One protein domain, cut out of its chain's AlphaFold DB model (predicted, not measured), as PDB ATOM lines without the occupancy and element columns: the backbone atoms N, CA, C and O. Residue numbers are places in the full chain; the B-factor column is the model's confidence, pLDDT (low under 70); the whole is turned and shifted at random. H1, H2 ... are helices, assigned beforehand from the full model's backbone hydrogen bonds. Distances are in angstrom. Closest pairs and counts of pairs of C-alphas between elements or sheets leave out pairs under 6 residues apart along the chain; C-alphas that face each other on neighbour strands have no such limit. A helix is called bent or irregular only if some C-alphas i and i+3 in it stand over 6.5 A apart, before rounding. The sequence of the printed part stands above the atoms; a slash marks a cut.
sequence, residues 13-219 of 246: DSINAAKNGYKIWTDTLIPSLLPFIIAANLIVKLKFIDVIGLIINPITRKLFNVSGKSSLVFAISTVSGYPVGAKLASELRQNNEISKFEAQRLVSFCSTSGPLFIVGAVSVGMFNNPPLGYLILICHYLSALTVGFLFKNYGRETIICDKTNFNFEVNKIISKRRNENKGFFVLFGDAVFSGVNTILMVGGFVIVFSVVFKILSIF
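This is residues 13 to 219 of the 246 residues of the protein "Putative membrane protein" of Paeniclostridium sordellii (strain ATCC 9714 / DSM 2141 / JCM 3814 / LMG 15708 / NCIMB 10717 / 211) (UniProt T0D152). The longest helix, H9, runs beside arm H1a of the bent H1 and crosses arm H1b, a long pair along one edge of a cluster of shorter helices. There H3, H4 and H5 form an up-and-down bundle, each running against the one before, with H2 crossing H3, and hairpin H6-H7 reaching from H5 to H1a. The 207 printed residues hold nine named helices, H1 to H9 in chain order, and no named strand: all helix, compact, radius of gyration of the C-alphas 19.0 A, spans 60 by 42 by 34 A.

H1, residues 13 to 45, by its hydrogen bonds assigned as one helix, is bent, C-alphas 32 and 35 being 6.9 A apart; its arms are H1a, 13 to 32, and H1b, 35 to 45. H9, residues 184 to 218, touches H1a with residues 199 to 215 alone, opposite ways at a shallow tilt of 30 degrees; the closest C-alphas, Gly 21 and Ile 207, are 4.3 A apart. H3, residues 68 to 80, is the hub, touching five helices, among them H2, residues 48 to 64, with closest C-alphas Gly 53 and Leu 72 4.1 A apart. H4, residues 84 to 94, and H5, residues 100 to 109, form a hairpin at a shallow tilt of 1 degrees; their closest C-alphas, Ala 86 and Val 107, are 5.0 A apart. H6, residues 115 to 126, and H7, residues 130 to 150, form another, with closest C-alphas Val 119 and Gly 133 4.4 A apart. H8, residues 166 to 179, only just touches H2, with 3 pairs of C-alphas within 8 A; the closest, Val 51 and Val 170, are 6.8 A apart. Every O i to N i+4 pair is within hydrogen-bond range in H1b, H3, H4, H8 and H9, against 14 of 16 in H1a, 11 of 13 in H2, 5 of 6 in H5, 5 of 8 in H6 and 15 of 17 in H7.

H9 runs 50.9 A from C-alpha 184 at (270.637, 275.710, 424.279) to C-alpha 218 at (224.861, 261.981, 406.819). H1a, 27.2 A, begins at C-alpha 13 (226.477, 270.376, 409.668); H7 measures 31.2 A.

The printed part has no cut, and its one long link is H7 to H8, residues 151 to 165. Mean pLDDT of the printed part is 84.2; residues under 70 include 158 to 167 and 174 to 181.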
ATOM      1  N   ASP A  13     225.829 271.552 409.092       96.31
ATOM      2  CA  ASP A  13     226.477 270.376 409.668       96.31
ATOM      3  C   ASP A  13     227.990 270.419 409.484       96.31
ATOM      4  O   ASP A  13     228.728 270.107 410.416       96.31
ATOM      5  N   SER A  14     228.451 270.871 408.316       96.06
ATOM      6  CA  SER A  14     229.876 271.036 408.025       96.06
ATOM      7  C   SER A  14     230.526 272.075 408.939       96.06
ATOM      8  O   SER A  14     231.574 271.810 409.527       96.06
ATOM      9  N   ILE A  15     229.893 273.236 409.135       97.19
ATOM     10  CA  ILE A  15     230.390 274.282 410.042       97.19
ATOM     11  C   ILE A  15     230.398 273.784 411.490       97.19
ATOM     12  O   ILE A  15     231.377 273.995 412.207       97.19
ATOM     13  N   ASN A  16     229.338 273.107 411.935       97.38
ATOM     14  CA  ASN A  16     229.266 272.567 413.294       97.38
ATOM     15  C   ASN A  16     230.315 271.470 413.526       97.38
ATOM     16  O   ASN A  16     230.966 271.452 414.569       97.38
ATOM     17  N   ALA A  17     230.550 270.604 412.540       96.62
ATOM     18  CA  ALA A  17     231.612 269.607 412.598       96.62
ATOM     19  C   ALA A  17     233.006 270.246 412.641       96.62
ATOM     20  O   ALA A  17     233.839 269.836 413.450       96.62
ATOM     21  N   ALA A  18     233.252 271.286 411.843       97.19
ATOM     22  CA  ALA A  18     234.501 272.040 411.888       97.19
ATOM     23  C   ALA A  18     234.717 272.712 413.256       97.19
ATOM     24  O   ALA A  18     235.820 272.645 413.795       97.19
ATOM     25  N   LYS A  19     233.668 273.296 413.858       97.69
ATOM     26  CA  LYS A  19     233.708 273.856 415.223       97.69
ATOM     27  C   LYS A  19     234.045 272.796 416.270       97.69
ATOM     28  O   LYS A  19     234.854 273.062 417.154       97.69
ATOM     29  N   ASN A  20     233.474 271.598 416.156       95.12
ATOM     30  CA  ASN A  20     233.800 270.486 417.049       95.12
ATOM     31  C   ASN A  20     235.264 270.057 416.897       95.12
ATOM     32  O   ASN A  20     235.962 269.925 417.899       95.12
ATOM     33  N   GLY A  21     235.758 269.917 415.663       95.25
ATOM     34  CA  GLY A  21     237.168 269.619 415.399       95.25
ATOM     35  C   GLY A  21     238.112 270.702 415.931       95.25
ATOM     36  O   GLY A  21     239.132 270.385 416.540       95.25
ATOM     37  N   TYR A  22     237.741 271.975 415.777       97.12
ATOM     38  CA  TYR A  22     238.476 273.108 416.341       97.12
ATOM     39  C   TYR A  22     238.525 273.032 417.868       97.12
ATOM     40  O   TYR A  22     239.599 273.175 418.439       97.12
ATOM     41  N   LYS A  23     237.398 272.729 418.522       95.38
ATOM     42  CA  LYS A  23     237.325 272.587 419.979       95.38
ATOM     43  C   LYS A  23     238.195 271.439 420.494       95.38
ATOM     44  O   LYS A  23     238.926 271.615 421.457       95.38
ATOM     45  N   ILE A  24     238.172 270.281 419.828       90.50
ATOM     46  CA  ILE A  24     239.078 269.163 420.149       90.50
ATOM     47  C   ILE A  24     240.532 269.627 420.037       90.50
ATOM     48  O   ILE A  24     241.358 269.351 420.908       90.50
ATOM     49  N   TRP A  25     240.855 270.359 418.971       93.62
ATOM     50  CA  TRP A  25     242.198 270.873 418.775       93.62
ATOM     51  C   TRP A  25     242.623 271.851 419.879       93.62
ATOM     52  O   TRP A  25     243.683 271.651 420.473       93.62
ATOM     53  N   THR A  26     241.815 272.863 420.197       95.44
ATOM     54  CA  THR A  26     242.173 273.890 421.185       95.44
ATOM     55  C   THR A  26     242.126 273.391 422.619       95.44
ATOM     56  O   THR A  26     243.060 273.640 423.377       95.44
ATOM     57  N   ASP A  27     241.067 272.676 422.987       90.50
ATOM     58  CA  ASP A  27     240.769 272.351 424.383       90.50
ATOM     59  C   ASP A  27     241.493 271.077 424.823       90.50
ATOM     60  O   ASP A  27     241.783 270.899 426.004       90.50
ATOM     61  N   THR A  28     241.807 270.186 423.878       84.25
ATOM     62  CA  THR A  28     242.447 268.900 424.171       84.25
ATOM     63  C   THR A  28     243.849 268.826 423.586       84.25
ATOM     64  O   THR A  28     244.804 268.575 424.323       84.25
ATOM     65  N   LEU A  29     244.021 269.038 422.277       85.00
ATOM     66  CA  LEU A  29     245.288 268.726 421.605       85.00
ATOM     67  C   LEU A  29     246.390 269.747 421.871       85.00
ATOM     68  O   LEU A  29     247.521 269.336 422.086       85.00
ATOM     69  N   ILE A  30     246.113 271.051 421.883       90.56
ATOM     70  CA  ILE A  30     247.132 272.061 422.216       90.56
ATOM     71  C   ILE A  30     247.701 271.848 423.630       90.56
ATOM     72  O   ILE A  30     248.919 271.676 423.733       90.56
ATOM     73  N   PRO A  31     246.889 271.828 424.710       86.25
ATOM     74  CA  PRO A  31     247.423 271.724 426.067       86.25
ATOM     75  C   PRO A  31     248.098 270.378 426.331       86.25
ATOM     76  O   PRO A  31     249.072 270.329 427.079       86.25
ATOM     77  N   SER A  32     247.627 269.299 425.696       76.94
ATOM     78  CA  SER A  32     248.268 267.992 425.829       76.94
ATOM     79  C   SER A  32     249.508 267.866 424.946       76.94
ATOM     80  O   SER A  32     250.568 267.543 425.453       76.94
ATOM     81  N   LEU A  33     249.443 268.133 423.641       76.38
ATOM     82  CA  LEU A  33     250.510 267.778 422.699       76.38
ATOM     83  C   LEU A  33     251.610 268.812 422.563       76.38
ATOM     84  O   LEU A  33     252.762 268.423 422.375       76.38
ATOM     85  N   LEU A  34     251.295 270.108 422.606       84.56
ATOM     86  CA  LEU A  34     252.290 271.131 422.287       84.56
ATOM     87  C   LEU A  34     253.506 271.076 423.233       84.56
ATOM     88  O   LEU A  34     254.623 270.993 422.715       84.56
ATOM     89  N   PRO A  35     253.352 271.026 424.574       81.94
ATOM     90  CA  PRO A  35     254.500 270.917 425.478       81.94
ATOM     91  C   PRO A  35     255.357 269.675 425.193       81.94
ATOM     92  O   PRO A  35     256.587 269.738 425.210       81.94
ATOM     93  N   PHE A  36     254.714 268.554 424.864       74.00
ATOM     94  CA  PHE A  36     255.397 267.294 424.588       74.00
ATOM     95  C   PHE A  36     256.131 267.283 423.248       74.00
ATOM     96  O   PHE A  36     257.266 266.815 423.189       74.00
ATOM     97  N   ILE A  37     255.535 267.831 422.186       72.69
ATOM     98  CA  ILE A  37     256.199 267.959 420.883       72.69
ATOM     99  C   ILE A  37     257.441 268.850 421.021       72.69
ATOM    100  O   ILE A  37     258.495 268.529 420.471       72.69
ATOM    101  N   ILE A  38     257.348 269.942 421.788       83.62
ATOM    102  CA  ILE A  38     258.487 270.832 422.058       83.62
ATOM    103  C   ILE A  38     259.592 270.077 422.801       83.62
ATOM    104  O   ILE A  38     260.747 270.117 422.374       83.62
ATOM    105  N   ALA A  39     259.252 269.347 423.867       78.88
ATOM    106  CA  ALA A  39     260.214 268.552 424.626       78.88
ATOM    107  C   ALA A  39     260.888 267.471 423.760       78.88
ATOM    108  O   ALA A  39     262.112 267.338 423.785       78.88
ATOM    109  N   ALA A  40     260.123 266.747 422.940       70.00
ATOM    110  CA  ALA A  40     260.654 265.726 422.039       70.00
ATOM    111  C   ALA A  40     261.604 266.327 420.989       70.00
ATOM    112  O   ALA A  40     262.727 265.849 420.821       70.00
ATOM    113  N   ASN A  41     261.203 267.423 420.336       75.12
ATOM    114  CA  ASN A  41     262.051 268.133 419.377       75.12
ATOM    115  C   ASN A  41     263.335 268.663 420.027       75.12
ATOM    116  O   ASN A  41     264.399 268.639 419.405       75.12
ATOM    117  N   LEU A  42     263.256 269.113 421.282       83.06
ATOM    118  CA  LEU A  42     264.421 269.544 422.041       83.06
ATOM    119  C   LEU A  42     265.366 268.370 422.325       83.06
ATOM    120  O   LEU A  42     266.556 268.494 422.054       83.06
ATOM    121  N   ILE A  43     264.863 267.224 422.795       75.94
ATOM    122  CA  ILE A  43     265.673 266.017 423.060       75.94
ATOM    123  C   ILE A  43     266.428 265.575 421.800       75.94
ATOM    124  O   ILE A  43     267.628 265.285 421.865       75.94
ATOM    125  N   VAL A  44     265.756 265.585 420.645       71.56
ATOM    126  CA  VAL A  44     266.374 265.281 419.346       71.56
ATOM    127  C   VAL A  44     267.463 266.307 419.014       71.56
ATOM    128  O   VAL A  44     268.596 265.936 418.709       71.56
ATOM    129  N   LYS A  45     267.179 267.607 419.159       76.31
ATOM    130  CA  LYS A  45     268.150 268.689 418.917       76.31
ATOM    131  C   LYS A  45     269.327 268.702 419.890       76.31
ATOM    132  O   LYS A  45     270.381 269.240 419.549       76.31
ATOM    133  N   LEU A  46     269.174 268.144 421.087       77.00
ATOM    134  CA  LEU A  46     270.241 267.997 422.078       77.00
ATOM    135  C   LEU A  46     271.178 266.817 421.777       77.00
ATOM    136  O   LEU A  46     272.184 266.678 422.468       77.00
ATOM    137  N   LYS A  47     270.896 266.006 420.744       75.06
ATOM    138  CA  LYS A  47     271.670 264.810 420.352       75.06
ATOM    139  C   LYS A  47     271.741 263.714 421.420       75.06
ATOM    140  O   LYS A  47     272.516 262.772 421.294       75.06
ATOM    141  N   PHE A  48     270.902 263.789 422.455       71.62
ATOM    142  CA  PHE A  48     270.790 262.728 423.461       71.62
ATOM    143  C   PHE A  48     270.296 261.418 422.831       71.62
ATOM    144  O   PHE A  48     270.778 260.330 423.142       71.62
ATOM    145  N   ILE A  49     269.377 261.542 421.873       69.94
ATOM    146  CA  ILE A  49     268.802 260.413 421.144       69.94
ATOM    147  C   ILE A  49     269.826 259.695 420.249       69.94
ATOM    148  O   ILE A  49     269.686 258.498 420.002       69.94
ATOM    149  N   ASP A  50     270.889 260.392 419.828       72.50
ATOM    150  CA  ASP A  50     271.941 259.809 418.993       72.50
ATOM    151  C   ASP A  50     272.741 258.760 419.789       72.50
ATOM    152  O   ASP A  50     273.094 257.700 419.277       72.50
ATOM    153  N   VAL A  51     272.963 259.003 421.085       71.75
ATOM    154  CA  VAL A  51     273.613 258.033 421.984       71.75
ATOM    155  C   VAL A  51     272.719 256.812 422.202       71.75
ATOM    156  O   VAL A  51     273.189 255.677 422.141       71.75
ATOM    157  N   ILE A  52     271.415 257.030 422.394       77.25
ATOM    158  CA  ILE A  52     270.433 255.948 422.541       77.25
ATOM    159  C   ILE A  52     270.396 255.077 421.282       77.25
ATOM    160  O   ILE A  52     270.430 253.851 421.383       77.25
ATOM    161  N   GLY A  53     270.381 255.675 420.091       75.44
ATOM    162  CA  GLY A  53     270.368 254.902 418.852       75.44
ATOM    163  C   GLY A  53     271.635 254.066 418.652       75.44
ATOM    164  O   GLY A  53     271.537 252.965 418.114       75.44
ATOM    165  N   LEU A  54     272.800 254.505 419.150       75.62
ATOM    166  CA  LEU A  54     274.013 253.675 419.155       75.62
ATOM    167  C   LEU A  54     273.881 252.452 420.075       75.62
ATOM    168  O   LEU A  54     274.347 251.372 419.716       75.62
ATOM    169  N   ILE A  55     273.234 252.606 421.233       79.69
ATOM    170  CA  ILE A  55     272.986 251.508 422.184       79.69
ATOM    171  C   ILE A  55     271.983 250.504 421.605       79.69
ATOM    172  O   ILE A  55     272.150 249.295 421.761       79.69
ATOM    173  N   ILE A  56     270.951 250.993 420.913       82.56
ATOM    174  CA  ILE A  56     269.886 250.153 420.350       82.56
ATOM    175  C   ILE A  56     270.314 249.500 419.025       82.56
ATOM    176  O   ILE A  56     269.818 248.423 418.702       82.56
ATOM    177  N   ASN A  57     271.277 250.079 418.295       83.19
ATOM    178  CA  ASN A  57     271.804 249.573 417.020       83.19
ATOM    179  C   ASN A  57     271.995 248.038 416.940       83.19
ATOM    180  O   ASN A  57     271.483 247.428 416.001       83.19
ATOM    181  N   PRO A  58     272.670 247.349 417.886       80.44
ATOM    182  CA  PRO A  58     272.795 245.887 417.828       80.44
ATOM    183  C   PRO A  58     271.442 245.152 417.850       80.44
ATOM    184  O   PRO A  58     271.292 244.121 417.190       80.44
ATOM    185  N   ILE A  59     270.454 245.685 418.572       84.56
ATOM    186  CA  ILE A  59     269.110 245.113 418.698       84.56
ATOM    187  C   ILE A  59     268.325 245.338 417.405       84.56
ATOM    188  O   ILE A  59     267.859 244.371 416.801       84.56
ATOM    189  N   THR A  60     268.221 246.582 416.936       84.75
ATOM    190  CA  THR A  60     267.506 246.941 415.695       84.75
ATOM    191  C   THR A  60     268.124 246.284 414.474       84.75
ATOM    192  O   THR A  60     267.404 245.816 413.596       84.75
ATOM    193  N   ARG A  61     269.450 246.140 414.432       82.56
ATOM    194  CA  ARG A  61     270.131 245.380 413.384       82.56
ATOM    195  C   ARG A  61     269.688 243.918 413.371       82.56
ATOM    196  O   ARG A  61     269.336 243.397 412.314       82.56
ATOM    197  N   LYS A  62     269.680 243.249 414.529       82.12
ATOM    198  CA  LYS A  62     269.272 241.836 414.629       82.12
ATOM    199  C   LYS A  62     267.789 241.650 414.302       82.12
ATOM    200  O   LYS A  62     267.435 240.665 413.647       82.12
ATOM    201  N   LEU A  63     266.946 242.571 414.756       84.56
ATOM    202  CA  LEU A  63     265.494 242.450 414.677       84.56
ATOM    203  C   LEU A  63     264.935 242.901 413.321       84.56
ATOM    204  O   LEU A  63     264.043 242.242 412.802       84.56
ATOM    205  N   PHE A  64     265.495 243.955 412.719       85.75
ATOM    206  CA  PHE A  64     264.927 244.624 411.536       85.75
ATOM    207  C   PHE A  64     265.843 244.658 410.314       85.75
ATOM    208  O   PHE A  64     265.388 245.052 409.244       85.75
ATOM    209  N   ASN A  65     267.110 244.237 410.439       83.06
ATOM    210  CA  ASN A  65     268.094 244.312 409.355       83.06
ATOM    211  C   ASN A  65     268.132 245.729 408.750       83.06
ATOM    212  O   ASN A  65     267.770 245.960 407.592       83.06
ATOM    213  N   VAL A  66     268.522 246.689 409.593       83.12
ATOM    214  CA  VAL A  66     268.696 248.109 409.257       83.12
ATOM    215  C   VAL A  66     270.082 248.596 409.691       83.12
ATOM    216  O   VAL A  66     270.695 248.004 410.582       83.12
ATOM    217  N   SER A  67     270.592 249.648 409.049       83.38
ATOM    218  CA  SER A  67     271.895 250.250 409.351       83.38
ATOM    219  C   SER A  67     271.906 250.988 410.698       83.38
ATOM    220  O   SER A  67     270.869 251.233 411.324       83.38
ATOM    221  N   GLY A  68     273.098 251.401 411.142       80.81
ATOM    222  CA  GLY A  68     273.246 252.223 412.347       80.81
ATOM    223  C   GLY A  68     272.503 253.558 412.253       80.81
ATOM    224  O   GLY A  68     271.839 253.955 413.207       80.81
ATOM    225  N   LYS A  69     272.514 254.209 411.081       80.25
ATOM    226  CA  LYS A  69     271.770 255.459 410.842       80.25
ATOM    227  C   LYS A  69     270.262 255.249 410.969       80.25
ATOM    228  O   LYS A  69     269.582 256.012 411.646       80.25
ATOM    229  N   SER A  70     269.752 254.164 410.397       86.56
ATOM    230  CA  SER A  70     268.345 253.774 410.516       86.56
ATOM    231  C   SER A  70     267.948 253.412 411.951       86.56
ATOM    232  O   SER A  70     266.825 253.676 412.373       86.56
ATOM    233  N   SER A  71     268.878 252.877 412.744       86.44
ATOM    234  CA  SER A  71     268.655 252.604 414.169       86.44
ATOM    235  C   SER A  71     268.479 253.887 414.991       86.44
ATOM    236  O   SER A  71     267.632 253.928 415.883       86.44
ATOM    237  N   LEU A  72     269.207 254.958 414.648       82.25
ATOM    238  CA  LEU A  72     268.989 256.294 415.223       82.25
ATOM    239  C   LEU A  72     267.596 256.823 414.868       82.25
ATOM    240  O   LEU A  72     266.877 257.294 415.745       82.25
ATOM    241  N   VAL A  73     267.180 256.693 413.604       86.19
ATOM    242  CA  VAL A  73     265.838 257.106 413.160       86.19
ATOM    243  C   VAL A  73     264.740 256.340 413.896       86.19
ATOM    244  O   VAL A  73     263.751 256.948 414.301       86.19
ATOM    245  N   PHE A  74     264.918 255.041 414.137       88.94
ATOM    246  CA  PHE A  74     263.979 254.250 414.931       88.94
ATOM    247  C   PHE A  74     263.880 254.735 416.383       88.94
ATOM    248  O   PHE A  74     262.774 254.893 416.909       88.94
ATOM    249  N   ALA A  75     265.015 255.025 417.024       86.00
ATOM    250  CA  ALA A  75     265.034 255.582 418.377       86.00
ATOM    251  C   ALA A  75     264.312 256.938 418.432       86.00
ATOM    252  O   ALA A  75     263.462 257.153 419.295       86.00
ATOM    253  N   ILE A  76     264.587 257.818 417.463       79.50
ATOM    254  CA  ILE A  76     263.901 259.106 417.326       79.50
ATOM    255  C   ILE A  76     262.401 258.892 417.141       79.50
ATOM    256  O   ILE A  76     261.624 259.439 417.916       79.50
ATOM    257  N   SER A  77     261.987 258.039 416.200       86.50
ATOM    258  CA  SER A  77     260.576 257.721 415.947       86.50
ATOM    259  C   SER A  77     259.857 257.202 417.188       86.50
ATOM    260  O   SER A  77     258.694 257.529 417.402       86.50
ATOM    261  N   THR A  78     260.530 256.403 418.013       85.62
ATOM    262  CA  THR A  78     259.950 255.845 419.241       85.62
ATOM    263  C   THR A  78     259.687 256.925 420.291       85.62
ATOM    264  O   THR A  78     258.764 256.807 421.086       85.62
ATOM    265  N   VAL A  79     260.465 258.008 420.296       81.50
ATOM    266  CA  VAL A  79     260.287 259.113 421.250       81.50
ATOM    267  C   VAL A  79     259.361 260.194 420.697       81.50
ATOM    268  O   VAL A  79     258.482 260.677 421.408       81.50
ATOM    269  N   SER A  80     259.545 260.591 419.440       74.12
ATOM    270  CA  SER A  80     258.815 261.707 418.831       74.12
ATOM    271  C   SER A  80     257.510 261.289 418.161       74.12
ATOM    272  O   SER A  80     256.592 262.095 418.053       74.12
ATOM    273  N   GLY A  81     257.429 260.048 417.688       82.69
ATOM    274  CA  GLY A  81     256.353 259.573 416.832       82.69
ATOM    275  C   GLY A  81     256.348 260.177 415.424       82.69
ATOM    276  O   GLY A  81     257.351 260.711 414.934       82.69
ATOM    277  N   TYR A  82     255.192 260.081 414.766       77.25
ATOM    278  CA  TYR A  82     254.924 260.639 413.448       77.25
ATOM    279  C   TYR A  82     254.801 262.171 413.493       77.25
ATOM    280  O   TYR A  82     254.390 262.739 414.504       77.25
ATOM    281  N   PRO A  83     255.121 262.867 412.385       73.06
ATOM    282  CA  PRO A  83     255.676 262.343 411.130       73.06
ATOM    283  C   PRO A  83     257.215 262.238 411.131       73.06
ATOM    284  O   PRO A  83     257.815 261.950 410.097       73.06
ATOM    285  N   VAL A  84     257.867 262.498 412.269       78.38
ATOM    286  CA  VAL A  84     259.319 262.728 412.356       78.38
ATOM    287  C   VAL A  84     260.134 261.523 411.879       78.38
ATOM    288  O   VAL A  84     261.032 261.696 411.058       78.38
ATOM    289  N   GLY A  85     259.804 260.306 412.328       84.19
ATOM    290  CA  GLY A  85     260.522 259.085 411.933       84.19
ATOM    291  C   GLY A  85     260.503 258.839 410.420       84.19
ATOM    292  O   GLY A  85     261.553 258.685 409.794       84.19
ATOM    293  N   ALA A  86     259.318 258.896 409.809       87.75
ATOM    294  CA  ALA A  86     259.148 258.748 408.363       87.75
ATOM    295  C   ALA A  86     259.845 259.864 407.565       87.75
ATOM    296  O   ALA A  86     260.442 259.599 406.519       87.75
ATOM    297  N   LYS A  87     259.820 261.107 408.066       82.44
ATOM    298  CA  LYS A  87     260.533 262.230 407.446       82.44
ATOM    299  C   LYS A  87     262.043 261.988 407.429       82.44
ATOM    300  O   LYS A  87     262.652 262.110 406.372       82.44
ATOM    301  N   LEU A  88     262.630 261.593 408.558       81.62
ATOM    302  CA  LEU A  88     264.064 261.304 408.653       81.62
ATOM    303  C   LEU A  88     264.471 260.116 407.772       81.62
ATOM    304  O   LEU A  88     265.508 260.163 407.116       81.62
ATOM    305  N   ALA A  89     263.636 259.076 407.694       89.94
ATOM    306  CA  ALA A  89     263.849 257.966 406.765       89.94
ATOM    307  C   ALA A  89     263.880 258.441 405.298       89.94
ATOM    308  O   ALA A  89     264.736 258.015 404.520       89.94
ATOM    309  N   SER A  90     262.974 259.353 404.928       88.56
ATOM    310  CA  SER A  90     262.942 259.977 403.600       88.56
ATOM    311  C   SER A  90     264.181 260.838 403.338       88.56
ATOM    312  O   SER A  90     264.785 260.717 402.275       88.56
ATOM    313  N   GLU A  91     264.614 261.649 404.307       83.19
ATOM    314  CA  GLU A  91     265.823 262.481 404.206       83.19
ATOM    315  C   GLU A  91     267.085 261.623 404.000       83.19
ATOM    316  O   GLU A  91     267.840 261.866 403.057       83.19
ATOM    317  N   LEU A  92     267.274 260.553 404.786       85.06
ATOM    318  CA  LEU A  92     268.390 259.614 404.592       85.06
ATOM    319  C   LEU A  92     268.379 258.999 403.189       85.06
ATOM    320  O   LEU A  92     269.430 258.840 402.564       85.06
ATOM    321  N   ARG A  93     267.194 258.661 402.666       92.38
ATOM    322  CA  ARG A  93     267.065 258.125 401.309       92.38
ATOM    323  C   ARG A  93     267.407 259.165 400.247       92.38
ATOM    324  O   ARG A  93     268.097 258.818 399.290       92.38
ATOM    325  N   GLN A  94     266.914 260.395 400.381       91.12
ATOM    326  CA  GLN A  94     267.175 261.489 399.438       91.12
ATOM    327  C   GLN A  94     268.665 261.834 399.378       91.12
ATOM    328  O   GLN A  94     269.198 262.056 398.295       91.12
ATOM    329  N   ASN A  95     269.354 261.754 400.516       85.00
ATOM    330  CA  ASN A  95     270.799 261.954 400.616       85.00
ATOM    331  C   ASN A  95     271.629 260.733 400.165       85.00
ATOM    332  O   ASN A  95     272.851 260.755 400.275       85.00
ATOM    333  N   ASN A  96     270.989 259.663 399.672       87.06
ATOM    334  CA  ASN A  96     271.620 258.381 399.325       87.06
ATOM    335  C   ASN A  96     272.436 257.756 400.476       87.06
ATOM    336  O   ASN A  96     273.404 257.037 400.244       87.06
ATOM    337  N   GLU A  97     272.043 258.013 401.726       82.75
ATOM    338  CA  GLU A  97     272.697 257.459 402.917       82.75
ATOM    339  C   GLU A  97     272.214 256.048 403.265       82.75
ATOM    340  O   GLU A  97     272.914 255.327 403.975       82.75
ATOM    341  N   ILE A  98     271.023 255.680 402.784       89.12
ATOM    342  CA  ILE A  98     270.418 254.349 402.901       89.12
ATOM    343  C   ILE A  98     269.797 253.938 401.562       89.12
ATOM    344  O   ILE A  98     269.456 254.784 400.725       89.12
ATOM    345  N   SER A  99     269.617 252.633 401.359       90.69
ATOM    346  CA  SER A  99     269.004 252.102 400.140       90.69
ATOM    347  C   SER A  99     267.501 252.406 400.063       90.69
ATOM    348  O   SER A  99     266.845 252.771 401.044       90.69
ATOM    349  N   LYS A 100     266.908 252.201 398.877       92.25
ATOM    350  CA  LYS A 100     265.449 252.279 398.698       92.25
ATOM    351  C   LYS A 100     264.721 251.277 399.597       92.25
ATOM    352  O   LYS A 100     263.739 251.653 400.231       92.25
ATOM    353  N   PHE A 101     265.178 250.027 399.638       92.62
ATOM    354  CA  PHE A 101     264.499 248.991 400.410       92.62
ATOM    355  C   PHE A 101     264.684 249.199 401.913       92.62
ATOM    356  O   PHE A 101     263.742 248.986 402.668       92.62
ATOM    357  N   GLU A 102     265.846 249.683 402.357       90.88
ATOM    358  CA  GLU A 102     266.064 250.057 403.754       90.88
ATOM    359  C   GLU A 102     265.143 251.198 404.184       90.88
ATOM    360  O   GLU A 102     264.499 251.090 405.224       90.88
ATOM    361  N   ALA A 103     264.997 252.238 403.361       92.31
ATOM    362  CA  ALA A 103     264.056 253.322 403.629       92.31
ATOM    363  C   ALA A 103     262.604 252.821 403.706       92.31
ATOM    364  O   ALA A 103     261.861 253.217 404.601       92.31
ATOM    365  N   GLN A 104     262.203 251.916 402.808       92.75
ATOM    366  CA  GLN A 104     260.867 251.311 402.819       92.75
ATOM    367  C   GLN A 104     260.616 250.474 404.077       92.75
ATOM    368  O   GLN A 104     259.545 250.597 404.671       92.75
ATOM    369  N   ARG A 105     261.597 249.667 404.510       91.75
ATOM    370  CA  ARG A 105     261.529 248.962 405.799       91.75
ATOM    371  C   ARG A 105     261.382 249.973 406.930       91.75
ATOM    372  O   ARG A 105     260.468 249.859 407.726       91.75
ATOM    373  N   LEU A 106     262.228 250.996 406.972       91.88
ATOM    374  CA  LEU A 106     262.236 251.969 408.060       91.88
ATOM    375  C   LEU A 106     260.901 252.714 408.194       91.88
ATOM    376  O   LEU A 106     260.368 252.818 409.295       91.88
ATOM    377  N   VAL A 107     260.315 253.175 407.085       92.50
ATOM    378  CA  VAL A 107     259.017 253.873 407.087       92.50
ATOM    379  C   VAL A 107     257.876 252.973 407.578       92.50
ATOM    380  O   VAL A 107     256.954 253.483 408.217       92.50
ATOM    381  N   SER A 108     257.936 251.653 407.349       90.75
ATOM    382  CA  SER A 108     256.857 250.738 407.753       90.75
ATOM    383  C   SER A 108     256.699 250.612 409.271       90.75
ATOM    384  O   SER A 108     255.585 250.389 409.740       90.75
ATOM    385  N   PHE A 109     257.772 250.810 410.044       89.88
ATOM    386  CA  PHE A 109     257.743 250.720 411.510       89.88
ATOM    387  C   PHE A 109     258.187 251.999 412.246       89.88
ATOM    388  O   PHE A 109     258.082 252.057 413.467       89.88
ATOM    389  N   CYS A 110     258.624 253.049 411.537       89.94
ATOM    390  CA  CYS A 110     258.948 254.376 412.098       89.94
ATOM    391  C   CYS A 110     257.858 255.433 411.834       89.94
ATOM    392  O   CYS A 110     258.137 256.626 411.699       89.94
ATOM    393  N   SER A 111     256.608 254.985 411.735       84.62
ATOM    394  CA  SER A 111     255.421 255.839 411.579       84.62
ATOM    395  C   SER A 111     254.510 255.767 412.814       84.62
ATOM    396  O   SER A 111     253.294 255.907 412.717       84.62
ATOM    397  N   THR A 112     255.087 255.498 413.989       85.94
ATOM    398  CA  THR A 112     254.361 255.284 415.249       85.94
ATOM    399  C   THR A 112     253.868 256.583 415.879       85.94
ATOM    400  O   THR A 112     254.467 257.630 415.689       85.94
ATOM    401  N   SER A 113     252.807 256.542 416.685       85.25
ATOM    402  CA  SER A 113     252.424 257.646 417.569       85.25
ATOM    403  C   SER A 113     253.432 257.795 418.709       85.25
ATOM    404  O   SER A 113     253.859 256.800 419.297       85.25
ATOM    405  N   GLY A 114     253.793 259.030 419.063       84.38
ATOM    406  CA  GLY A 114     254.686 259.277 420.194       84.38
ATOM    407  C   GLY A 114     254.039 258.833 421.515       84.38
ATOM    408  O   GLY A 114     252.823 258.982 421.674       84.38
ATOM    409  N   PRO A 115     254.809 258.322 422.491       82.75
ATOM    410  CA  PRO A 115     254.269 257.821 423.757       82.75
ATOM    411  C   PRO A 115     253.501 258.910 424.514       82.75
ATOM    412  O   PRO A 115     252.458 258.650 425.105       82.75
ATOM    413  N   LEU A 116     253.963 260.156 424.411       76.31
ATOM    414  CA  LEU A 116     253.316 261.314 425.019       76.31
ATOM    415  C   LEU A 116     251.986 261.683 424.338       76.31
ATOM    416  O   LEU A 116     251.064 262.114 425.021       76.31
ATOM    417  N   PHE A 117     251.845 261.464 423.024       76.81
ATOM    418  CA  PHE A 117     250.558 261.616 422.331       76.81
ATOM    419  C   PHE A 117     249.562 260.549 422.800       76.81
ATOM    420  O   PHE A 117     248.418 260.865 423.125       76.81
ATOM    421  N   ILE A 118     250.013 259.292 422.882       86.44
ATOM    422  CA  ILE A 118     249.183 258.163 423.322       86.44
ATOM    423  C   ILE A 118     248.689 258.378 424.759       86.44
ATOM    424  O   ILE A 118     247.494 258.282 425.029       86.44
ATOM    425  N   VAL A 119     249.596 258.683 425.688       82.50
ATOM    426  CA  VAL A 119     249.239 258.838 427.103       82.50
ATOM    427  C   VAL A 119     248.501 260.159 427.339       82.50
ATOM    428  O   VAL A 119     247.434 260.167 427.944       82.50
ATOM    429  N   GLY A 120     249.033 261.274 426.839       73.25
ATOM    430  CA  GLY A 120     248.512 262.611 427.122       73.25
ATOM    431  C   GLY A 120     247.233 262.947 426.361       73.25
ATOM    432  O   GLY A 120     246.212 263.243 426.972       73.25
ATOM    433  N   ALA A 121     247.266 262.911 425.028       73.69
ATOM    434  CA  ALA A 121     246.108 263.322 424.236       73.69
ATOM    435  C   ALA A 121     245.040 262.236 424.181       73.69
ATOM    436  O   ALA A 121     243.878 262.520 424.447       73.69
ATOM    437  N   VAL A 122     245.415 260.999 423.855       81.19
ATOM    438  CA  VAL A 122     244.428 259.932 423.638       81.19
ATOM    439  C   VAL A 122     243.874 259.443 424.970       81.19
ATOM    440  O   VAL A 122     242.679 259.553 425.222       81.19
ATOM    441  N   SER A 123     244.723 258.932 425.856       86.69
ATOM    442  CA  SER A 123     244.266 258.323 427.106       86.69
ATOM    443  C   SER A 123     243.722 259.343 428.109       86.69
ATOM    444  O   SER A 123     242.581 259.199 428.551       86.69
ATOM    445  N   VAL A 124     244.490 260.380 428.454       80.94
ATOM    446  CA  VAL A 124     244.040 261.399 429.414       80.94
ATOM    447  C   VAL A 124     243.062 262.379 428.766       80.94
ATOM    448  O   VAL A 124     242.005 262.616 429.329       80.94
ATOM    449  N   GLY A 125     243.380 262.929 427.593       73.50
ATOM    450  CA  GLY A 125     242.578 263.989 426.973       73.50
ATOM    451  C   GLY A 125     241.264 263.528 426.330       73.50
ATOM    452  O   GLY A 125     240.237 264.169 426.522       73.50
ATOM    453  N   MET A 126     241.282 262.445 425.549       81.81
ATOM    454  CA  MET A 126     240.107 261.983 424.796       81.81
ATOM    455  C   MET A 126     239.292 260.949 425.574       81.81
ATOM    456  O   MET A 126     238.068 261.049 425.633       81.81
ATOM    457  N   PHE A 127     239.956 259.954 426.167       84.06
ATOM    458  CA  PHE A 127     239.291 258.879 426.908       84.06
ATOM    459  C   PHE A 127     239.059 259.201 428.387       84.06
ATOM    460  O   PHE A 127     238.336 258.454 429.045       84.06
ATOM    461  N   ASN A 128     239.660 260.273 428.926       86.44
ATOM    462  CA  ASN A 128     239.625 260.608 430.357       86.44
ATOM    463  C   ASN A 128     239.988 259.412 431.266       86.44
ATOM    464  O   ASN A 128     239.468 259.271 432.370       86.44
ATOM    465  N   ASN A 129     240.873 258.524 430.796       90.19
ATOM    466  CA  ASN A 129     241.232 257.273 431.462       90.19
ATOM    467  C   ASN A 129     242.750 257.025 431.348       90.19
ATOM    468  O   ASN A 129     243.189 256.405 430.375       90.19
ATOM    469  N   PRO A 130     243.562 257.495 432.321       85.81
ATOM    470  CA  PRO A 130     245.026 257.396 432.280       85.81
ATOM    471  C   PRO A 130     245.590 255.959 432.178       85.81
ATOM    472  O   PRO A 130     246.521 255.746 431.400       85.81
ATOM    473  N   PRO A 131     245.054 254.943 432.893       93.06
ATOM    474  CA  PRO A 131     245.512 253.556 432.750       93.06
ATOM    475  C   PRO A 131     245.439 253.002 431.321       93.06
ATOM    476  O   PRO A 131     246.303 252.217 430.924       93.06
ATOM    477  N   LEU A 132     244.454 253.442 430.528       93.38
ATOM    478  CA  LEU A 132     244.293 253.029 429.129       93.38
ATOM    479  C   LEU A 132     245.534 253.362 428.282       93.38
ATOM    480  O   LEU A 132     245.850 252.649 427.331       93.38
ATOM    481  N   GLY A 133     246.271 254.414 428.649       89.94
ATOM    482  CA  GLY A 133     247.470 254.852 427.943       89.94
ATOM    483  C   GLY A 133     248.550 253.780 427.900       89.94
ATOM    484  O   GLY A 133     249.157 253.586 426.851       89.94
ATOM    485  N   TYR A 134     248.749 253.030 428.988       91.75
ATOM    486  CA  TYR A 134     249.748 251.958 429.033       91.75
ATOM    487  C   TYR A 134     249.380 250.789 428.122       91.75
ATOM    488  O   TYR A 134     250.236 250.293 427.392       91.75
ATOM    489  N   LEU A 135     248.106 250.385 428.125       95.44
ATOM    490  CA  LEU A 135     247.606 249.326 427.251       95.44
ATOM    491  C   LEU A 135     247.816 249.704 425.778       95.44
ATOM    492  O   LEU A 135     248.428 248.944 425.027       95.44
ATOM    493  N   ILE A 136     247.365 250.902 425.383       94.38
ATOM    494  CA  ILE A 136     247.507 251.390 424.006       94.38
ATOM    495  C   ILE A 136     248.986 251.471 423.635       94.38
ATOM    496  O   ILE A 136     249.362 251.024 422.558       94.38
ATOM    497  N   LEU A 137     249.836 251.994 424.519       92.19
ATOM    498  CA  LEU A 137     251.266 252.137 424.266       92.19
ATOM    499  C   LEU A 137     251.933 250.778 424.024       92.19
ATOM    500  O   LEU A 137     252.648 250.628 423.035       92.19
ATOM    501  N   ILE A 138     251.659 249.773 424.859       94.44
ATOM    502  CA  ILE A 138     252.209 248.421 424.685       94.44
ATOM    503  C   ILE A 138     251.753 247.826 423.353       94.44
ATOM    504  O   ILE A 138     252.595 247.402 422.561       94.44
ATOM    505  N   CYS A 139     250.449 247.828 423.070       95.38
ATOM    506  CA  CYS A 139     249.915 247.289 421.819       95.38
ATOM    507  C   CYS A 139     250.489 248.014 420.593       95.38
ATOM    508  O   CYS A 139     250.869 247.373 419.612       95.38
ATOM    509  N   HIS A 140     250.592 249.342 420.661       93.88
ATOM    510  CA  HIS A 140     251.061 250.194 419.571       93.88
ATOM    511  C   HIS A 140     252.527 249.928 419.228       93.88
ATOM    512  O   HIS A 140     252.871 249.706 418.066       93.88
ATOM    513  N   TYR A 141     253.400 249.904 420.235       92.44
ATOM    514  CA  TYR A 141     254.819 249.640 420.011       92.44
ATOM    515  C   TYR A 141     255.085 248.181 419.665       92.44
ATOM    516  O   TYR A 141     255.905 247.920 418.788       92.44
ATOM    517  N   LEU A 142     254.365 247.233 420.266       94.06
ATOM    518  CA  LEU A 142     254.495 245.826 419.899       94.06
ATOM    519  C   LEU A 142     254.099 245.601 418.436       94.06
ATOM    520  O   LEU A 142     254.835 244.937 417.717       94.06
ATOM    521  N   SER A 143     253.020 246.235 417.965       93.75
ATOM    522  CA  SER A 143     252.627 246.209 416.550       93.75
ATOM    523  C   SER A 143     253.745 246.723 415.637       93.75
ATOM    524  O   SER A 143     254.113 246.045 414.677       93.75
ATOM    525  N   ALA A 144     254.355 247.865 415.968       92.25
ATOM    526  CA  ALA A 144     255.462 248.419 415.189       92.25
ATOM    527  C   ALA A 144     256.687 247.490 415.161       92.25
ATOM    528  O   ALA A 144     257.266 247.263 414.098       92.25
ATOM    529  N   LEU A 145     257.055 246.903 416.306       92.31
ATOM    530  CA  LEU A 145     258.138 245.920 416.394       92.31
ATOM    531  C   LEU A 145     257.825 244.675 415.549       92.31
ATOM    532  O   LEU A 145     258.693 244.193 414.820       92.31
ATOM    533  N   THR A 146     256.593 244.166 415.599       93.88
ATOM    534  CA  THR A 146     256.158 243.015 414.801       93.88
ATOM    535  C   THR A 146     256.226 243.319 413.307       93.88
ATOM    536  O   THR A 146     256.778 242.519 412.553       93.88
ATOM    537  N   VAL A 147     255.740 244.483 412.866       93.19
ATOM    538  CA  VAL A 147     255.840 244.914 411.461       93.19
ATOM    539  C   VAL A 147     257.303 245.023 411.035       93.19
ATOM    540  O   VAL A 147     257.682 244.464 410.006       93.19
ATOM    541  N   GLY A 148     258.153 245.663 411.840       91.50
ATOM    542  CA  GLY A 148     259.584 245.758 411.548       91.50
ATOM    543  C   GLY A 148     260.246 244.386 411.414       91.50
ATOM    544  O   GLY A 148     261.048 244.169 410.504       91.50
ATOM    545  N   PHE A 149     259.881 243.436 412.276       91.94
ATOM    546  CA  PHE A 149     260.392 242.068 412.227       91.94
ATOM    547  C   PHE A 149     259.933 241.318 410.969       91.94
ATOM    548  O   PHE A 149     260.753 240.700 410.290       91.94
ATOM    549  N   LEU A 150     258.649 241.408 410.611       93.06
ATOM    550  CA  LEU A 150     258.103 240.775 409.404       93.06
ATOM    551  C   LEU A 150     258.763 241.313 408.128       93.06
ATOM    552  O   LEU A 150     259.066 240.552 407.209       93.06
ATOM    553  N   PHE A 151     259.046 242.615 408.085       90.56
ATOM    554  CA  PHE A 151     259.685 243.263 406.941       90.56
ATOM    555  C   PHE A 151     261.215 243.162 406.938       90.56
ATOM    556  O   PHE A 151     261.835 243.613 405.977       90.56
ATOM    557  N   LYS A 152     261.844 242.529 407.936       88.56
ATOM    558  CA  LYS A 152     263.308 242.413 408.068       88.56
ATOM    559  C   LYS A 152     264.012 241.972 406.777       88.56
ATOM    560  O   LYS A 152     265.050 242.519 406.406       88.56
ATOM    561  N   ASN A 153     263.447 240.990 406.077       87.38
ATOM    562  CA  ASN A 153     264.055 240.401 404.879       87.38
ATOM    563  C   ASN A 153     263.526 241.017 403.568       87.38
ATOM    564  O   ASN A 153     263.872 240.555 402.476       87.38
ATOM    565  N   TYR A 154     262.691 242.054 403.650       89.00
ATOM    566  CA  TYR A 154     262.136 242.735 402.486       89.00
ATOM    567  C   TYR A 154     263.237 243.446 401.685       89.00
ATOM    568  O   TYR A 154     264.037 244.201 402.241       89.00
ATOM    569  N   GLY A 155     263.288 243.189 400.375       85.25
ATOM    570  CA  GLY A 155     264.326 243.686 399.462       85.25
ATOM    571  C   GLY A 155     265.574 242.800 399.348       85.25
ATOM    572  O   GLY A 155     266.347 242.995 398.419       85.25
ATOM    573  N   ARG A 156     265.755 241.804 400.236       80.94
ATOM    574  CA  ARG A 156     266.883 240.839 400.231       80.94
ATOM    575  C   ARG A 156     268.279 241.480 400.123       80.94
ATOM    576  O   ARG A 156     269.197 240.887 399.567       80.94
ATOM    577  N   GLU A 157     268.445 242.680 400.669       79.31
ATOM    578  CA  GLU A 157     269.729 243.377 400.661       79.31
ATOM    579  C   GLU A 157     270.633 242.904 401.801       79.31
ATOM    580  O   GLU A 157     270.209 242.772 402.956       79.31
ATOM    581  N   THR A 158     271.911 242.716 401.484       67.31
ATOM    582  CA  THR A 158     272.978 242.607 402.473       67.31
ATOM    583  C   THR A 158     273.414 244.014 402.866       67.31
ATOM    584  O   THR A 158     274.077 244.717 402.106       67.31
ATOM    585  N   ILE A 159     273.034 244.456 404.065       69.94
ATOM    586  CA  ILE A 159     273.529 245.733 404.584       69.94
ATOM    587  C   ILE A 159     275.015 245.570 404.889       69.94
ATOM    588  O   ILE A 159     275.402 244.788 405.765       69.94
ATOM    589  N   ILE A 160     275.842 246.313 404.152       61.53
ATOM    590  CA  ILE A 160     277.281 246.381 404.390       61.53
ATOM    591  C   ILE A 160     277.481 246.947 405.794       61.53
ATOM    592  O   ILE A 160     277.003 248.025 406.139       61.53
ATOM    593  N   CYS A 161     278.131 246.150 406.636       55.69
ATOM    594  CA  CYS A 161     278.352 246.497 408.024       55.69
ATOM    595  C   CYS A 161     279.619 247.325 408.157       55.69
ATOM    596  O   CYS A 161     280.720 246.775 408.117       55.69
ATOM    597  N   ASP A 162     279.455 248.609 408.441       58.06
ATOM    598  CA  ASP A 162     280.535 249.383 409.028       58.06
ATOM    599  C   ASP A 162     280.748 248.882 410.465       58.06
ATOM    600  O   ASP A 162     279.922 249.085 411.359       58.06
ATOM    601  N   LYS A 163     281.847 248.152 410.696       54.62
ATOM    602  CA  LYS A 163     282.334 247.824 412.045       54.62
ATOM    603  C   LYS A 163     282.895 249.100 412.681       54.62
ATOM    604  O   LYS A 163     284.103 249.261 412.808       54.62
ATOM    605  N   THR A 164     282.031 250.035 413.044       58.31
ATOM    606  CA  THR A 164     282.444 251.271 413.712       58.31
ATOM    607  C   THR A 164     282.495 251.058 415.217       58.31
ATOM    608  O   THR A 164     281.522 250.611 415.826       58.31
ATOM    609  N   ASN A 165     283.632 251.391 415.832       65.88
ATOM    610  CA  ASN A 165     283.773 251.399 417.285       65.88
ATOM    611  C   ASN A 165     282.776 252.387 417.907       65.88
ATOM    612  O   ASN A 165     282.754 253.559 417.534       65.88
ATOM    613  N   PHE A 166     282.001 251.940 418.899       67.50
ATOM    614  CA  PHE A 166     281.024 252.769 419.621       67.50
ATOM    615  C   PHE A 166     281.644 254.081 420.134       67.50
ATOM    616  O   PHE A 166     281.104 255.158 419.902       67.50
ATOM    617  N   ASN A 167     282.841 254.003 420.727       67.62
ATOM    618  CA  ASN A 167     283.571 255.175 421.225       67.62
ATOM    619  C   ASN A 167     283.933 256.174 420.111       67.62
ATOM    620  O   ASN A 167     283.955 257.378 420.349       67.62
ATOM    621  N   PHE A 168     284.196 255.696 418.891       72.94
ATOM    622  CA  PHE A 168     284.501 256.559 417.750       72.94
ATOM    623  C   PHE A 168     283.255 257.318 417.271       72.94
ATOM    624  O   PHE A 168     283.324 258.530 417.063       72.94
ATOM    625  N   GLU A 169     282.103 256.649 417.177       70.69
ATOM    626  CA  GLU A 169     280.835 257.289 416.794       70.69
ATOM    627  C   GLU A 169     280.337 258.280 417.854       70.69
ATOM    628  O   GLU A 169     279.913 259.385 417.515       70.69
ATOM    629  N   VAL A 170     280.474 257.957 419.145       69.25
ATOM    630  CA  VAL A 170     280.169 258.900 420.235       69.25
ATOM    631  C   VAL A 170     281.057 260.145 420.139       69.25
ATOM    632  O   VAL A 170     280.552 261.269 420.161       69.25
ATOM    633  N   ASN A 171     282.368 259.977 419.940       69.50
ATOM    634  CA  ASN A 171     283.290 261.104 419.768       69.50
ATOM    635  C   ASN A 171     282.975 261.938 418.515       69.50
ATOM    636  O   ASN A 171     283.122 263.163 418.526       69.50
ATOM    637  N   LYS A 172     282.484 261.312 417.443       76.25
ATOM    638  CA  LYS A 172     282.011 261.991 416.228       76.25
ATOM    639  C   LYS A 172     280.734 262.802 416.473       76.25
ATOM    640  O   LYS A 172     280.635 263.938 416.013       76.25
ATOM    641  N   ILE A 173     279.777 262.276 417.239       70.94
ATOM    642  CA  ILE A 173     278.564 263.008 417.641       70.94
ATOM    643  C   ILE A 173     278.938 264.221 418.501       70.94
ATOM    644  O   ILE A 173     278.468 265.332 418.236       70.94
ATOM    645  N   ILE A 174     279.827 264.031 419.482       69.69
ATOM    646  CA  ILE A 174     280.297 265.087 420.391       69.69
ATOM    647  C   ILE A 174     281.086 266.163 419.631       69.69
ATOM    648  O   ILE A 174     280.852 267.354 419.827       69.69
ATOM    649  N   SER A 175     281.984 265.785 418.723       68.44
ATOM    650  CA  SER A 175     282.735 266.751 417.903       68.44
ATOM    651  C   SER A 175     281.832 267.506 416.924       68.44
ATOM    652  O   SER A 175     281.946 268.726 416.808       68.44
ATOM    653  N   LYS A 176     280.850 266.840 416.303       69.69
ATOM    654  CA  LYS A 176     279.833 267.500 415.468       69.69
ATOM    655  C   LYS A 176     278.977 268.475 416.282       69.69
ATOM    656  O   LYS A 176     278.669 269.559 415.805       69.69
ATOM    657  N   ARG A 177     278.609 268.120 417.520       67.50
ATOM    658  CA  ARG A 177     277.924 269.015 418.473       67.50
ATOM    659  C   ARG A 177     278.768 270.252 418.783       67.50
ATOM    660  O   ARG A 177     278.236 271.357 418.784       67.50
ATOM    661  N   ARG A 178     280.067 270.062 419.018       63.47
ATOM    662  CA  ARG A 178     281.013 271.145 419.312       63.47
ATOM    663  C   ARG A 178     281.171 272.109 418.133       63.47
ATOM    664  O   ARG A 178     281.248 273.306 418.359       63.47
ATOM    665  N   ASN A 179     281.143 271.602 416.900       64.81
ATOM    666  CA  ASN A 179     281.199 272.428 415.690       64.81
ATOM    667  C   ASN A 179     279.877 273.140 415.366       64.81
ATOM    668  O   ASN A 179     279.886 274.164 414.691       64.81
ATOM    669  N   GLU A 180     278.735 272.621 415.826       67.62
ATOM    670  CA  GLU A 180     277.422 273.192 415.509       67.62
ATOM    671  C   GLU A 180     277.119 274.514 416.238       67.62
ATOM    672  O   GLU A 180     276.144 275.152 415.859       67.62
ATOM    673  N   ASN A 181     277.923 274.953 417.223       63.50
ATOM    674  CA  ASN A 181     277.906 276.274 417.901       63.50
ATOM    675  C   ASN A 181     276.532 276.866 418.309       63.50
ATOM    676  O   ASN A 181     276.442 278.025 418.712       63.50
ATOM    677  N   LYS A 182     275.444 276.094 418.255       78.69
ATOM    678  CA  LYS A 182     274.107 276.535 418.653       78.69
ATOM    679  C   LYS A 182     273.934 276.332 420.152       78.69
ATOM    680  O   LYS A 182     273.918 275.201 420.640       78.69
ATOM    681  N   GLY A 183     273.777 277.439 420.874       86.94
ATOM    682  CA  GLY A 183     273.449 277.425 422.298       86.94
ATOM    683  C   GLY A 183     272.088 276.776 422.579       86.94
ATOM    684  O   GLY A 183     271.227 276.689 421.700       86.94
ATOM    685  N   PHE A 184     271.878 276.354 423.829       87.31
ATOM    686  CA  PHE A 184     270.637 275.710 424.279       87.31
ATOM    687  C   PHE A 184     269.379 276.494 423.875       87.31
ATOM    688  O   PHE A 184     268.461 275.916 423.302       87.31
ATOM    689  N   PHE A 185     269.361 277.813 424.094       90.38
ATOM    690  CA  PHE A 185     268.196 278.655 423.804       90.38
ATOM    691  C   PHE A 185     267.858 278.751 422.312       90.38
ATOM    692  O   PHE A 185     266.683 278.822 421.963       90.38
ATOM    693  N   VAL A 186     268.858 278.682 421.424       90.38
ATOM    694  CA  VAL A 186     268.624 278.637 419.969       90.38
ATOM    695  C   VAL A 186     267.937 277.325 419.595       90.38
ATOM    696  O   VAL A 186     266.955 277.310 418.860       90.38
ATOM    697  N   LEU A 187     268.408 276.210 420.156       87.62
ATOM    698  CA  LEU A 187     267.806 274.896 419.923       87.62
ATOM    699  C   LEU A 187     266.408 274.785 420.531       87.62
ATOM    700  O   LEU A 187     265.539 274.154 419.932       87.62
ATOM    701  N   PHE A 188     266.189 275.409 421.689       90.94
ATOM    702  CA  PHE A 188     264.877 275.522 422.310       90.94
ATOM    703  C   PHE A 188     263.915 276.325 421.433       90.94
ATOM    704  O   PHE A 188     262.834 275.829 421.129       90.94
ATOM    705  N   GLY A 189     264.323 277.498 420.940       92.44
ATOM    706  CA  GLY A 189     263.525 278.297 420.005       92.44
ATOM    707  C   GLY A 189     263.153 277.518 418.740       92.44
ATOM    708  O   GLY A 189     261.981 277.467 418.366       92.44
ATOM    709  N   ASP A 190     264.114 276.813 418.136       86.25
ATOM    710  CA  ASP A 190     263.838 275.962 416.977       86.25
ATOM    711  C   ASP A 190     262.859 274.811 417.303       86.25
ATOM    712  O   ASP A 190     262.073 274.392 416.444       86.25
ATOM    713  N   ALA A 191     262.943 274.242 418.514       84.19
ATOM    714  CA  ALA A 191     262.059 273.171 418.972       84.19
ATOM    715  C   ALA A 191     260.629 273.685 419.179       84.19
ATOM    716  O   ALA A 191     259.683 273.023 418.746       84.19
ATOM    717  N   VAL A 192     260.480 274.880 419.762       92.06
ATOM    718  CA  VAL A 192     259.201 275.591 419.898       92.06
ATOM    719  C   VAL A 192     258.593 275.852 418.525       92.06
ATOM    720  O   VAL A 192     257.458 275.450 418.281       92.06
ATOM    721  N   PHE A 193     259.357 276.432 417.595       90.38
ATOM    722  CA  PHE A 193     258.885 276.725 416.239       90.38
ATOM    723  C   PHE A 193     258.419 275.464 415.498       90.38
ATOM    724  O   PHE A 193     257.316 275.421 414.950       90.38
ATOM    725  N   SER A 194     259.227 274.402 415.528       79.12
ATOM    726  CA  SER A 194     258.857 273.108 414.938       79.12
ATOM    727  C   SER A 194     257.601 272.522 415.593       79.12
ATOM    728  O   SER A 194     256.736 271.975 414.903       79.12
ATOM    729  N   GLY A 195     257.473 272.661 416.917       81.94
ATOM    730  CA  GLY A 195     256.319 272.188 417.675       81.94
ATOM    731  C   GLY A 195     255.026 272.911 417.318       81.94
ATOM    732  O   GLY A 195     254.019 272.255 417.053       81.94
ATOM    733  N   VAL A 196     255.073 274.242 417.209       91.69
ATOM    734  CA  VAL A 196     253.936 275.073 416.779       91.69
ATOM    735  C   VAL A 196     253.486 274.702 415.363       91.69
ATOM    736  O   VAL A 196     252.300 274.475 415.132       91.69
ATOM    737  N   ASN A 197     254.415 274.548 414.418       84.75
ATOM    738  CA  ASN A 197     254.063 274.135 413.053       84.75
ATOM    739  C   ASN A 197     253.413 272.746 413.013       84.75
ATOM    740  O   ASN A 197     252.454 272.522 412.274       84.75
ATOM    741  N   THR A 198     253.907 271.819 413.836       79.31
ATOM    742  CA  THR A 198     253.348 270.466 413.921       79.31
ATOM    743  C   THR A 198     251.930 270.493 414.487       79.31
ATOM    744  O   THR A 198     251.034 269.886 413.901       79.31
ATOM    745  N   ILE A 199     251.684 271.224 415.582       86.88
ATOM    746  CA  ILE A 199     250.350 271.263 416.199       86.88
ATOM    747  C   ILE A 199     249.323 271.993 415.326       86.88
ATOM    748  O   ILE A 199     248.157 271.604 415.321       86.88
ATOM    749  N   LEU A 200     249.742 272.998 414.549       92.19
ATOM    750  CA  LEU A 200     248.885 273.660 413.559       92.19
ATOM    751  C   LEU A 200     248.473 272.692 412.447       92.19
ATOM    752  O   LEU A 200     247.298 272.625 412.088       92.19
ATOM    753  N   MET A 201     249.421 271.900 411.940       86.12
ATOM    754  CA  MET A 201     249.142 270.877 410.932       86.12
ATOM    755  C   MET A 201     248.172 269.812 411.465       86.12
ATOM    756  O   MET A 201     247.194 269.482 410.794       86.12
ATOM    757  N   VAL A 202     248.390 269.322 412.692       85.50
ATOM    758  CA  VAL A 202     247.473 268.385 413.366       85.50
ATOM    759  C   VAL A 202     246.076 268.994 413.518       85.50
ATOM    760  O   VAL A 202     245.093 268.329 413.200       85.50
ATOM    761  N   GLY A 203     245.972 270.258 413.937       91.88
ATOM    762  CA  GLY A 203     244.693 270.965 414.054       91.88
ATOM    763  C   GLY A 203     243.937 271.060 412.733       91.88
ATOM    764  O   GLY A 203     242.749 270.739 412.676       91.88
ATOM    765  N   GLY A 204     244.639 271.406 411.650       93.94
ATOM    766  CA  GLY A 204     244.068 271.424 410.304       93.94
ATOM    767  C   GLY A 204     243.496 270.065 409.894       93.94
ATOM    768  O   GLY A 204     242.354 269.991 409.437       93.94
ATOM    769  N   PHE A 205     244.240 268.978 410.125       92.00
ATOM    770  CA  PHE A 205     243.748 267.626 409.847       92.00
ATOM    771  C   PHE A 205     242.513 267.273 410.676       92.00
ATOM    772  O   PHE A 205     241.542 266.770 410.118       92.00
ATOM    773  N   VAL A 206     242.507 267.556 411.978       93.44
ATOM    774  CA  VAL A 206     241.379 267.225 412.867       93.44
ATOM    775  C   VAL A 206     240.103 267.960 412.458       93.44
ATOM    776  O   VAL A 206     239.035 267.347 412.418       93.44
ATOM    777  N   ILE A 207     240.200 269.240 412.094       96.31
ATOM    778  CA  ILE A 207     239.059 270.023 411.597       96.31
ATOM    779  C   ILE A 207     238.521 269.413 410.299       96.31
ATOM    780  O   ILE A 207     237.325 269.134 410.202       96.31
ATOM    781  N   VAL A 208     239.394 269.146 409.322       95.25
ATOM    782  CA  VAL A 208     238.990 268.559 408.033       95.25
ATOM    783  C   VAL A 208     238.371 267.175 408.228       95.25
ATOM    784  O   VAL A 208     237.288 266.920 407.705       95.25
ATOM    785  N   PHE A 209     238.996 266.294 409.013       94.62
ATOM    786  CA  PHE A 209     238.476 264.950 409.273       94.62
ATOM    787  C   PHE A 209     237.165 264.957 410.055       94.62
ATOM    788  O   PHE A 209     236.324 264.098 409.807       94.62
ATOM    789  N   SER A 210     236.937 265.942 410.924       95.12
ATOM    790  CA  SER A 210     235.640 266.107 411.593       95.12
ATOM    791  C   SER A 210     234.524 266.385 410.581       95.12
ATOM    792  O   SER A 210     233.458 265.774 410.653       95.12
ATOM    793  N   VAL A 211     234.781 267.247 409.590       96.25
ATOM    794  CA  VAL A 211     233.839 267.509 408.486       96.25
ATOM    795  C   VAL A 211     233.659 266.268 407.617       96.25
ATOM    796  O   VAL A 211     232.525 265.885 407.339       96.25
ATOM    797  N   VAL A 212     234.755 265.602 407.232       95.12
ATOM    798  CA  VAL A 212     234.720 264.346 406.460       95.12
ATOM    799  C   VAL A 212     233.808 263.332 407.151       95.12
ATOM    800  O   VAL A 212     232.886 262.807 406.531       95.12
ATOM    801  N   PHE A 213     234.037 263.089 408.441       92.62
ATOM    802  CA  PHE A 213     233.292 262.116 409.228       92.62
ATOM    803  C   PHE A 213     231.804 262.463 409.305       92.62
ATOM    804  O   PHE A 213     230.957 261.601 409.070       92.62
ATOM    805  N   LYS A 214     231.468 263.733 409.555       94.75
ATOM    806  CA  LYS A 214     230.073 264.185 409.599       94.75
ATOM    807  C   LYS A 214     229.361 263.983 408.261       94.75
ATOM    808  O   LYS A 214     228.237 263.491 408.250       94.75
ATOM    809  N   ILE A 215     230.009 264.307 407.143       94.38
ATOM    810  CA  ILE A 215     229.428 264.103 405.809       94.38
ATOM    811  C   ILE A 215     229.220 262.614 405.513       94.38
ATOM    812  O   ILE A 215     228.147 262.229 405.054       94.38
ATOM    813  N   LEU A 216     230.200 261.757 405.817       92.31
ATOM    814  CA  LEU A 216     230.053 260.304 405.652       92.31
ATOM    815  C   LEU A 216     228.922 259.731 406.517       92.31
ATOM    816  O   LEU A 216     228.231 258.809 406.084       92.31
ATOM    817  N   SER A 217     228.725 260.289 407.713       90.75
ATOM    818  CA  SER A 217     227.619 259.933 408.601       90.75
ATOM    819  C   SER A 217     226.264 260.336 408.024       90.75
ATOM    820  O   SER A 217     225.351 259.531 408.087       90.75
ATOM    821  N   ILE A 218     226.126 261.530 407.434       91.69
ATOM    822  CA  ILE A 218     224.861 261.981 406.819       91.69
ATOM    823  C   ILE A 218     224.475 261.100 405.626       91.69
ATOM    824  O   ILE A 218     223.305 260.796 405.429       91.69
ATOM    825  N   PHE A 219     225.456 260.664 404.835       90.25
ATOM    826  CA  PHE A 219     225.216 259.749 403.718       90.25
ATOM    827  C   PHE A 219     225.049 258.279 404.147       90.25
ATOM    828  O   PHE A 219     224.992 257.410 403.279       90.25
TER     829      PHE A 219